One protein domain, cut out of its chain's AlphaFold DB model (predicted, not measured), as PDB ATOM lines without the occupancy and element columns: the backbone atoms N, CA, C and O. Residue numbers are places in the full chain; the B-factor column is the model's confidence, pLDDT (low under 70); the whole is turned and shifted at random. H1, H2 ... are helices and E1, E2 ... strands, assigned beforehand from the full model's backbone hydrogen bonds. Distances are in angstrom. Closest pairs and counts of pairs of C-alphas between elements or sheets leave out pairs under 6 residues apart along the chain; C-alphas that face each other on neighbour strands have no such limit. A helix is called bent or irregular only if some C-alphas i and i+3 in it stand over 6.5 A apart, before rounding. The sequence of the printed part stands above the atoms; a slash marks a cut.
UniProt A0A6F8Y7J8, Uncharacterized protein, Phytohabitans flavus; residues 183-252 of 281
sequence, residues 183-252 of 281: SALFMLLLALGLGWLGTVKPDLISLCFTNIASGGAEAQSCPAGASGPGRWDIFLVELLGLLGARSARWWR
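What this domain is: This is residues 183 to 252 of the 281 residues of an uncharacterized protein of Phytohabitans flavus (UniProt A0A6F8Y7J8). Picture two long helices that meet as a narrow V: H1 and H2 come together near the last part of H1 and the first part of H2, while the beginning of H1, residues 183 to 190, and the end of H2, residues 239 to 252, stick out as free arms. At the closed end of the V, on the side away from these arms, lies a small hairpin of two short strands, E1 and E2, reached and left through loops. The printed part has 70 residues, with two named helices and two named strands in the order H1, E1, E2, H2; the sheet has the order E1 - E2 and is antiparallel, and the class is mostly helix. The whole is loose, with a radius of gyration of the C-alphas of 15.3 A, and flat, with spans of 45 by 34 by 16 A.

Where its parts are: Find C-alpha 183 at (147.240, 93.942, 114.555), where the printed part begins. From there H1, residues 183 to 200, runs 25.6 A from first to last C-alpha and ends at C-alpha 200, at (125.145, 101.451, 125.112). After residues 201 to 208 you come to E1, residues 209 to 212, 9.9 A long. Residues 213 to 217 then lead to E2, residues 218 to 221, 9.7 A long. Go on through residues 222 to 232 to H2, residues 233 to 252, which is the longest helix with 20 residues and 29.3 A from first to last C-alpha. It ends at C-alpha 252, at (142.050, 88.352, 93.022), the last printed residue. Neither helix is bent.

How they stand to each other: Begin with the two helices. H1 and H2 touch, with 5 pairs of C-alphas within 8 A, and the closest are the C-alphas of Gly 195 and Ile 234, 5.8 A apart. Look for the place where they touch in a part of each helix alone: H1 touches H2 with residues 191 to 198 alone, and H2 touches H1 with residues 234 to 238 alone. Their lines stand at a shallow tilt of 29 degrees, they run opposite ways, and their centres are 15.8 A apart. In H1 every O i to N i+4 pair is within hydrogen-bond range, and in H2 14 of 16 are. Now turn to E1 and E2, an antiparallel hairpin with 145 degrees between the strands' N-to-C directions. The C-alphas of Thr 210 and Gln 220 face each other at 4.4 A, and those of Phe 209 and Ser 221 at 5.4 A. Across this pair you find N 219 and O 211 at 2.8 A and N 209 and O 221 at 3.1 A, both within hydrogen-bond range. H1 and E2 are apart, and E1 and H2 are apart.

The domain as a whole: The two C-alphas farthest apart are those of Ser 183 and Gly 215, 47.7 A, while the first and last printed C-alphas, of Ser 183 and Arg 252, are 22.8 A apart. Without residues 183 to 190 and 239 to 252, which stand free, the body has 48 residues and spans 40 by 17 by 14 A. The printed part has no cut. The link from E1 to E2 is tight, with 5 residues; the link from H1 to E1 is short, with 8 residues; the link from E2 to H2 is long, with 11 residues. The mean pLDDT of the printed part is 76.6, with a mean of 90 in H1 and 74 in H2. In the B-factor column you find values under 70 at residues 205 to 206, 212 to 217, 224 to 230 and 248 to 252, the last of these stretches belonging to H2.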
ATOM      1  N   SER A 183     147.967  92.885 115.265       93.88
ATOM      2  CA  SER A 183     147.240  93.942 114.555       93.88
ATOM      3  C   SER A 183     145.803  93.531 114.228       93.88
ATOM      4  O   SER A 183     144.887  94.327 114.416       93.88
ATOM      5  N   ALA A 184     145.580  92.278 113.818       92.62
ATOM      6  CA  ALA A 184     144.241  91.746 113.580       92.62
ATOM      7  C   ALA A 184     143.405  91.695 114.867       92.62
ATOM      8  O   ALA A 184     142.249  92.111 114.860       92.62
ATOM      9  N   LEU A 185     143.991  91.233 115.978       94.44
ATOM     10  CA  LEU A 185     143.326  91.218 117.280       94.44
ATOM     11  C   LEU A 185     142.992  92.638 117.751       94.44
ATOM     12  O   LEU A 185     141.889  92.873 118.228       94.44
ATOM     13  N   PHE A 186     143.915  93.586 117.587       96.00
ATOM     14  CA  PHE A 186     143.696  94.986 117.942       96.00
ATOM     15  C   PHE A 186     142.541  95.605 117.145       96.00
ATOM     16  O   PHE A 186     141.640  96.191 117.737       96.00
ATOM     17  N   MET A 187     142.522  95.418 115.820       92.81
ATOM     18  CA  MET A 187     141.423  95.892 114.969       92.81
ATOM     19  C   MET A 187     140.085  95.250 115.343       92.81
ATOM     20  O   MET A 187     139.073  95.944 115.399       92.81
ATOM     21  N   LEU A 188     140.079  93.948 115.645       91.44
ATOM     22  CA  LEU A 188     138.881  93.244 116.098       91.44
ATOM     23  C   LEU A 188     138.359  93.817 117.421       91.44
ATOM     24  O   LEU A 188     137.166  94.061 117.555       91.44
ATOM     25  N   LEU A 189     139.240  94.059 118.392       94.88
ATOM     26  CA  LEU A 189     138.858  94.655 119.674       94.88
ATOM     27  C   LEU A 189     138.335  96.083 119.509       94.88
ATOM     28  O   LEU A 189     137.384  96.453 120.190       94.88
ATOM     29  N   LEU A 190     138.919  96.869 118.601       92.69
ATOM     30  CA  LEU A 190     138.433  98.211 118.294       92.69
ATOM     31  C   LEU A 190     137.027  98.162 117.685       92.69
ATOM     32  O   LEU A 190     136.155  98.911 118.116       92.69
ATOM     33  N   ALA A 191     136.791  97.255 116.736       88.00
ATOM     34  CA  ALA A 191     135.488  97.083 116.106       88.00
ATOM     35  C   ALA A 191     134.424  96.625 117.118       88.00
ATOM     36  O   ALA A 191     133.392  97.278 117.265       88.00
ATOM     37  N   LEU A 192     134.734  95.608 117.932       89.38
ATOM     38  CA  LEU A 192     133.869  95.162 119.030       89.38
ATOM     39  C   LEU A 192     133.627  96.266 120.066       89.38
ATOM     40  O   LEU A 192     132.520  96.390 120.580       89.38
ATOM     41  N   GLY A 193     134.644  97.075 120.368       91.38
ATOM     42  CA  GLY A 193     134.541  98.207 121.284       91.38
ATOM     43  C   GLY A 193     133.616  99.303 120.757       91.38
ATOM     44  O   GLY A 193     132.797  99.821 121.513       91.38
ATOM     45  N   LEU A 194     133.695  99.619 119.462       87.62
ATOM     46  CA  LEU A 194     132.790 100.561 118.797       87.62
ATOM     47  C   LEU A 194     131.360 100.014 118.720       87.62
ATOM     48  O   LEU A 194     130.418 100.738 119.042       87.62
ATOM     49  N   GLY A 195     131.198  98.733 118.371       84.50
ATOM     50  CA  GLY A 195     129.908  98.042 118.395       84.50
ATOM     51  C   GLY A 195     129.278  98.080 119.785       84.50
ATOM     52  O   GLY A 195     128.141  98.519 119.946       84.50
ATOM     53  N   TRP A 196     130.047  97.723 120.816       89.31
ATOM     54  CA  TRP A 196     129.614  97.815 122.208       89.31
ATOM     55  C   TRP A 196     129.220  99.246 122.592       89.31
ATOM     56  O   TRP A 196     128.121  99.461 123.104       89.31
ATOM     57  N   LEU A 197     130.065 100.240 122.298       88.00
ATOM     58  CA  LEU A 197     129.786 101.638 122.629       88.00
ATOM     59  C   LEU A 197     128.491 102.131 121.976       88.00
ATOM     60  O   LEU A 197     127.686 102.770 122.651       88.00
ATOM     61  N   GLY A 198     128.251 101.786 120.712       82.19
ATOM     62  CA  GLY A 198     127.024 102.162 120.021       82.19
ATOM     63  C   GLY A 198     125.768 101.453 120.533       82.19
ATOM     64  O   GLY A 198     124.690 102.041 120.508       82.19
ATOM     65  N   THR A 199     125.882 100.241 121.090       81.19
ATOM     66  CA  THR A 199     124.731  99.594 121.758       81.19
ATOM     67  C   THR A 199     124.347 100.272 123.075       81.19
ATOM     68  O   THR A 199     123.158 100.321 123.421       81.19
ATOM     69  N   VAL A 200     125.338 100.800 123.807       88.00
ATOM     70  CA  VAL A 200     125.145 101.451 125.112       88.00
ATOM     71  C   VAL A 200     124.765 102.925 124.952       88.00
ATOM     72  O   VAL A 200     123.925 103.413 125.705       88.00
ATOM     73  N   LYS A 201     125.357 103.633 123.984       85.50
ATOM     74  CA  LYS A 201     125.150 105.068 123.734       85.50
ATOM     75  C   LYS A 201     124.925 105.348 122.237       85.50
ATOM     76  O   LYS A 201     125.841 105.831 121.571       85.50
ATOM     77  N   PRO A 202     123.721 105.068 121.708       76.19
ATOM     78  CA  PRO A 202     123.422 105.242 120.284       76.19
ATOM     79  C   PRO A 202     123.523 106.704 119.815       76.19
ATOM     80  O   PRO A 202     123.916 106.948 118.679       76.19
ATOM     81  N   ASP A 203     123.276 107.676 120.698       77.12
ATOM     82  CA  ASP A 203     123.275 109.105 120.345       77.12
ATOM     83  C   ASP A 203     124.675 109.690 120.077       77.12
ATOM     84  O   ASP A 203     124.799 110.787 119.536       77.12
ATOM     85  N   LEU A 204     125.752 108.982 120.448       76.31
ATOM     86  CA  LEU A 204     127.129 109.439 120.206       76.31
ATOM     87  C   LEU A 204     127.570 109.268 118.745       76.31
ATOM     88  O   LEU A 204     128.504 109.941 118.315       76.31
ATOM     89  N   ILE A 205     126.946 108.351 117.997       69.62
ATOM     90  CA  ILE A 205     127.323 108.014 116.619       69.62
ATOM     91  C   ILE A 205     126.041 107.872 115.789       69.62
ATOM     92  O   ILE A 205     125.608 106.770 115.450       69.62
ATOM     93  N   SER A 206     125.418 109.001 115.454       67.69
ATOM     94  CA  SER A 206     124.268 109.024 114.546       67.69
ATOM     95  C   SER A 206     124.723 108.747 113.110       67.69
ATOM     96  O   SER A 206     125.193 109.637 112.412       67.69
ATOM     97  N   LEU A 207     124.571 107.497 112.659       71.38
ATOM     98  CA  LEU A 207     124.817 107.059 111.272       71.38
ATOM     99  C   LEU A 207     123.683 107.445 110.301       71.38
ATOM    100  O   LEU A 207     123.661 106.994 109.157       71.38
ATOM    101  N   CYS A 208     122.714 108.233 110.764       77.12
ATOM    102  CA  CYS A 208     121.596 108.682 109.955       77.12
ATOM    103  C   CYS A 208     121.952 109.986 109.241       77.12
ATOM    104  O   CYS A 208     122.371 110.954 109.873       77.12
ATOM    105  N   PHE A 209     121.740 110.015 107.929       76.81
ATOM    106  CA  PHE A 209     121.954 111.204 107.110       76.81
ATOM    107  C   PHE A 209     120.611 111.878 106.837       76.81
ATOM    108  O   PHE A 209     119.668 111.224 106.386       76.81
ATOM    109  N   THR A 210     120.522 113.181 107.088       78.81
ATOM    110  CA  THR A 210     119.387 114.011 106.672       78.81
ATOM    111  C   THR A 210     119.599 114.443 105.226       78.81
ATOM    112  O   THR A 210     120.545 115.171 104.929       78.81
ATOM    113  N   ASN A 211     118.741 113.984 104.319       75.75
ATOM    114  CA  ASN A 211     118.756 114.385 102.916       75.75
ATOM    115  C   ASN A 211     117.520 115.237 102.617       75.75
ATOM    116  O   ASN A 211     116.423 114.932 103.081       75.75
ATOM    117  N   ILE A 212     117.678 116.284 101.808       69.94
ATOM    118  CA  ILE A 212     116.540 117.047 101.288       69.94
ATOM    119  C   ILE A 212     116.006 116.273 100.081       69.94
ATOM    120  O   ILE A 212     116.681 116.171  99.055       69.94
ATOM    121  N   ALA A 213     114.822 115.677 100.214       69.00
ATOM    122  CA  ALA A 213     114.176 114.981  99.109       69.00
ATOM    123  C   ALA A 213     113.722 115.987  98.036       69.00
ATOM    124  O   ALA A 213     113.497 117.163  98.331       69.00
ATOM    125  N   SER A 214     113.530 115.526  96.797       56.47
ATOM    126  CA  SER A 214     113.216 116.313  95.584       56.47
ATOM    127  C   SER A 214     111.896 117.121  95.605       56.47
ATOM    128  O   SER A 214     111.455 117.604  94.568       56.47
ATOM    129  N   GLY A 215     111.286 117.313  96.777       65.69
ATOM    130  CA  GLY A 215     110.139 118.191  97.036       65.69
ATOM    131  C   GLY A 215     110.314 119.128  98.243       65.69
ATOM    132  O   GLY A 215     109.326 119.684  98.707       65.69
ATOM    133  N   GLY A 216     111.531 119.290  98.783       64.06
ATOM    134  CA  GLY A 216     111.825 120.206  99.898       64.06
ATOM    135  C   GLY A 216     111.557 119.650 101.304       64.06
ATOM    136  O   GLY A 216     111.749 120.369 102.278       64.06
ATOM    137  N   ALA A 217     111.144 118.386 101.426       62.56
ATOM    138  CA  ALA A 217     110.969 117.714 102.714       62.56
ATOM    139  C   ALA A 217     112.282 117.060 103.185       62.56
ATOM    140  O   ALA A 217     112.953 116.376 102.405       62.56
ATOM    141  N   GLU A 218     112.632 117.247 104.459       71.38
ATOM    142  CA  GLU A 218     113.748 116.545 105.100       71.38
ATOM    143  C   GLU A 218     113.396 115.063 105.283       71.38
ATOM    144  O   GLU A 218     112.444 114.709 105.978       71.38
ATOM    145  N   ALA A 219     114.169 114.186 104.646       71.81
ATOM    146  CA  ALA A 219     114.070 112.743 104.799       71.81
ATOM    147  C   ALA A 219     115.350 112.219 105.459       71.81
ATOM    148  O   ALA A 219     116.456 112.388 104.941       71.81
ATOM    149  N   GLN A 220     115.204 111.578 106.617       77.12
ATOM    150  CA  GLN A 220     116.312 110.953 107.331       77.12
ATOM    151  C   GLN A 220     116.464 109.497 106.879       77.12
ATOM    152  O   GLN A 220     115.549 108.689 107.036       77.12
ATOM    153  N   SER A 221     117.631 109.156 106.335       78.25
ATOM    154  CA  SER A 221     117.961 107.795 105.906       78.25
ATOM    155  C   SER A 221     118.895 107.144 106.925       78.25
ATOM    156  O   SER A 221     120.042 107.573 107.072       78.25
ATOM    157  N   CYS A 222     118.412 106.106 107.617       77.94
ATOM    158  CA  CYS A 222     119.192 105.290 108.554       77.94
ATOM    159  C   CYS A 222     119.460 103.878 107.970       77.94
ATOM    160  O   CYS A 222     118.587 103.337 107.284       77.94
ATOM    161  N   PRO A 223     120.617 103.241 108.246       70.44
ATOM    162  CA  PRO A 223     121.016 101.964 107.634       70.44
ATOM    163  C   PRO A 223     120.054 100.785 107.851       70.44
ATOM    164  O   PRO A 223     119.913  99.958 106.954       70.44
ATOM    165  N   ALA A 224     119.378 100.692 109.003       67.69
ATOM    166  CA  ALA A 224     118.390  99.635 109.263       67.69
ATOM    167  C   ALA A 224     116.947  99.995 108.866       67.69
ATOM    168  O   ALA A 224     116.022  99.246 109.176       67.69
ATOM    169  N   GLY A 225     116.727 101.129 108.190       59.81
ATOM    170  CA  GLY A 225     115.404 101.525 107.694       59.81
ATOM    171  C   GLY A 225     114.400 101.964 108.768       59.81
ATOM    172  O   GLY A 225     113.232 102.171 108.450       59.81
ATOM    173  N   ALA A 226     114.828 102.117 110.025       63.19
ATOM    174  CA  ALA A 226     114.014 102.676 111.102       63.19
ATOM    175  C   ALA A 226     114.112 104.213 111.139       63.19
ATOM    176  O   ALA A 226     115.099 104.795 110.694       63.19
ATOM    177  N   SER A 227     113.116 104.878 111.732       65.31
ATOM    178  CA  SER A 227     113.057 106.341 111.913       65.31
ATOM    179  C   SER A 227     114.051 106.896 112.952       65.31
ATOM    180  O   SER A 227     113.903 108.024 113.411       65.31
ATOM    181  N   GLY A 228     115.050 106.107 113.356       66.44
ATOM    182  CA  GLY A 228     116.073 106.464 114.334       66.44
ATOM    183  C   GLY A 228     117.223 105.448 114.342       66.44
ATOM    184  O   GLY A 228     117.093 104.379 113.738       66.44
ATOM    185  N   PRO A 229     118.349 105.765 115.005       64.12
ATOM    186  CA  PRO A 229     119.530 104.906 115.032       64.12
ATOM    187  C   PRO A 229     119.222 103.569 115.721       64.12
ATOM    188  O   PRO A 229     118.889 103.515 116.907       64.12
ATOM    189  N   GLY A 230     119.327 102.469 114.973       68.94
ATOM    190  CA  GLY A 230     119.125 101.127 115.505       68.94
ATOM    191  C   GLY A 230     120.366 100.615 116.239       68.94
ATOM    192  O   GLY A 230     121.499 100.803 115.801       68.94
ATOM    193  N   ARG A 231     120.168  99.878 117.343       70.56
ATOM    194  CA  ARG A 231     121.265  99.224 118.097       70.56
ATOM    195  C   ARG A 231     122.082  98.224 117.264       70.56
ATOM    196  O   ARG A 231     123.187  97.865 117.661       70.56
ATOM    197  N   TRP A 232     121.537  97.764 116.141       74.38
ATOM    198  CA  TRP A 232     122.150  96.765 115.265       74.38
ATOM    199  C   TRP A 232     122.849  97.364 114.037       74.38
ATOM    200  O   TRP A 232     123.572  96.642 113.351       74.38
ATOM    201  N   ASP A 233     122.696  98.667 113.782       70.38
ATOM    202  CA  ASP A 233     123.167  99.322 112.555       70.38
ATOM    203  C   ASP A 233     124.695  99.230 112.418       70.38
ATOM    204  O   ASP A 233     125.213  98.998 111.328       70.38
ATOM    205  N   ILE A 234     125.423  99.310 113.537       75.75
ATOM    206  CA  ILE A 234     126.891  99.212 113.566       75.75
ATOM    207  C   ILE A 234     127.365  97.801 113.212       75.75
ATOM    208  O   ILE A 234     128.261  97.646 112.385       75.75
ATOM    209  N   PHE A 235     126.727  96.764 113.764       77.19
ATOM    210  CA  PHE A 235     127.055  95.376 113.426       77.19
ATOM    211  C   PHE A 235     126.730  95.050 111.967       77.19
ATOM    212  O   PHE A 235     127.428  94.253 111.342       77.19
ATOM    213  N   LEU A 236     125.691  95.674 111.406       79.06
ATOM    214  CA  LEU A 236     125.309  95.495 110.008       79.06
ATOM    215  C   LEU A 236     126.361  96.106 109.069       79.06
ATOM    216  O   LEU A 236     126.782  95.446 108.117       79.06
ATOM    217  N   VAL A 237     126.852  97.312 109.377       78.19
ATOM    218  CA  VAL A 237     127.966  97.950 108.650       78.19
ATOM    219  C   VAL A 237     129.255  97.132 108.783       78.19
ATOM    220  O   VAL A 237     129.952  96.912 107.790       78.19
ATOM    221  N   GLU A 238     129.555  96.620 109.976       79.94
ATOM    222  CA  GLU A 238     130.729  95.777 110.221       79.94
ATOM    223  C   GLU A 238     130.664  94.453 109.439       79.94
ATOM    224  O   GLU A 238     131.636  94.056 108.790       79.94
ATOM    225  N   LEU A 239     129.495  93.803 109.409       82.62
ATOM    226  CA  LEU A 239     129.251  92.599 108.613       82.62
ATOM    227  C   LEU A 239     129.417  92.873 107.113       82.62
ATOM    228  O   LEU A 239     130.046  92.076 106.410       82.62
ATOM    229  N   LEU A 240     128.901  94.004 106.621       83.25
ATOM    230  CA  LEU A 240     129.080  94.422 105.228       83.25
ATOM    231  C   LEU A 240     130.569  94.613 104.894       83.25
ATOM    232  O   LEU A 240     131.033  94.163 103.844       83.25
ATOM    233  N   GLY A 241     131.333  95.209 105.815       80.56
ATOM    234  CA  GLY A 241     132.786  95.355 105.710       80.56
ATOM    235  C   GLY A 241     133.520  94.010 105.638       80.56
ATOM    236  O   GLY A 241     134.373  93.811 104.767       80.56
ATOM    237  N   LEU A 242     133.150  93.047 106.490       81.12
ATOM    238  CA  LEU A 242     133.714  91.688 106.476       81.12
ATOM    239  C   LEU A 242     133.395  90.937 105.173       81.12
ATOM    240  O   LEU A 242     134.264  90.255 104.614       81.12
ATOM    241  N   LEU A 243     132.173  91.083 104.655       81.69
ATOM    242  CA  LEU A 243     131.763  90.496 103.377       81.69
ATOM    243  C   LEU A 243     132.512  91.129 102.194       81.69
ATOM    244  O   LEU A 243     132.977  90.400 101.312       81.69
ATOM    245  N   GLY A 244     132.714  92.450 102.209       76.50
ATOM    246  CA  GLY A 244     133.522  93.168 101.218       76.50
ATOM    247  C   GLY A 244     134.990  92.718 101.196       76.50
ATOM    248  O   GLY A 244     135.571  92.495 100.132       76.50
ATOM    249  N   ALA A 245     135.591  92.485 102.366       77.12
ATOM    250  CA  ALA A 245     136.959  91.970 102.456       77.12
ATOM    251  C   ALA A 245     137.099  90.547 101.873       77.12
ATOM    252  O   ALA A 245     138.123  90.208 101.266       77.12
ATOM    253  N   ARG A 246     136.065  89.704 102.018       75.19
ATOM    254  CA  ARG A 246     136.037  88.342 101.462       75.19
ATOM    255  C   ARG A 246     135.900  88.344  99.936       75.19
ATOM    256  O   ARG A 246     136.611  87.589  99.269       75.19
ATOM    257  N   SER A 247     135.033  89.187  99.374       73.56
ATOM    258  CA  SER A 247     134.803  89.253  97.922       73.56
ATOM    259  C   SER A 247     136.003  89.833  97.158       73.56
ATOM    260  O   SER A 247     136.359  89.311  96.099       73.56
ATOM    261  N   ALA A 248     136.725  90.802  97.732       67.12
ATOM    262  CA  ALA A 248     137.964  91.338  97.156       67.12
ATOM    263  C   ALA A 248     139.099  90.294  97.045       67.12
ATOM    264  O   ALA A 248     139.991  90.414  96.197       67.12
ATOM    265  N   ARG A 249     139.088  89.255  97.896       61.78
ATOM    266  CA  ARG A 249     140.009  88.112  97.790       61.78
ATOM    267  C   ARG A 249     139.595  87.161  96.665       61.78
ATOM    268  O   ARG A 249     140.465  86.678  95.950       61.78
ATOM    269  N   TRP A 250     138.292  86.942  96.487       62.06
ATOM    270  CA  TRP A 250     137.756  86.085  95.427       62.06
ATOM    271  C   TRP A 250     138.008  86.670  94.029       62.06
ATOM    272  O   TRP A 250     138.437  85.951  93.131       62.06
ATOM    273  N   TRP A 251     137.878  87.992  93.871       58.16
ATOM    274  CA  TRP A 251     138.228  88.696  92.628       58.16
ATOM    275  C   TRP A 251     139.712  88.577  92.259       58.16
ATOM    276  O   TRP A 251     140.044  88.398  91.091       58.16
ATOM    277  N   ARG A 252     140.613  88.591  93.249       58.34
ATOM    278  CA  ARG A 252     142.050  88.352  93.022       58.34
ATOM    279  C   ARG A 252     142.384  86.909  92.647       58.34
ATOM    280  O   ARG A 252     143.396  86.694  91.994       58.34
TER     281      ARG A 252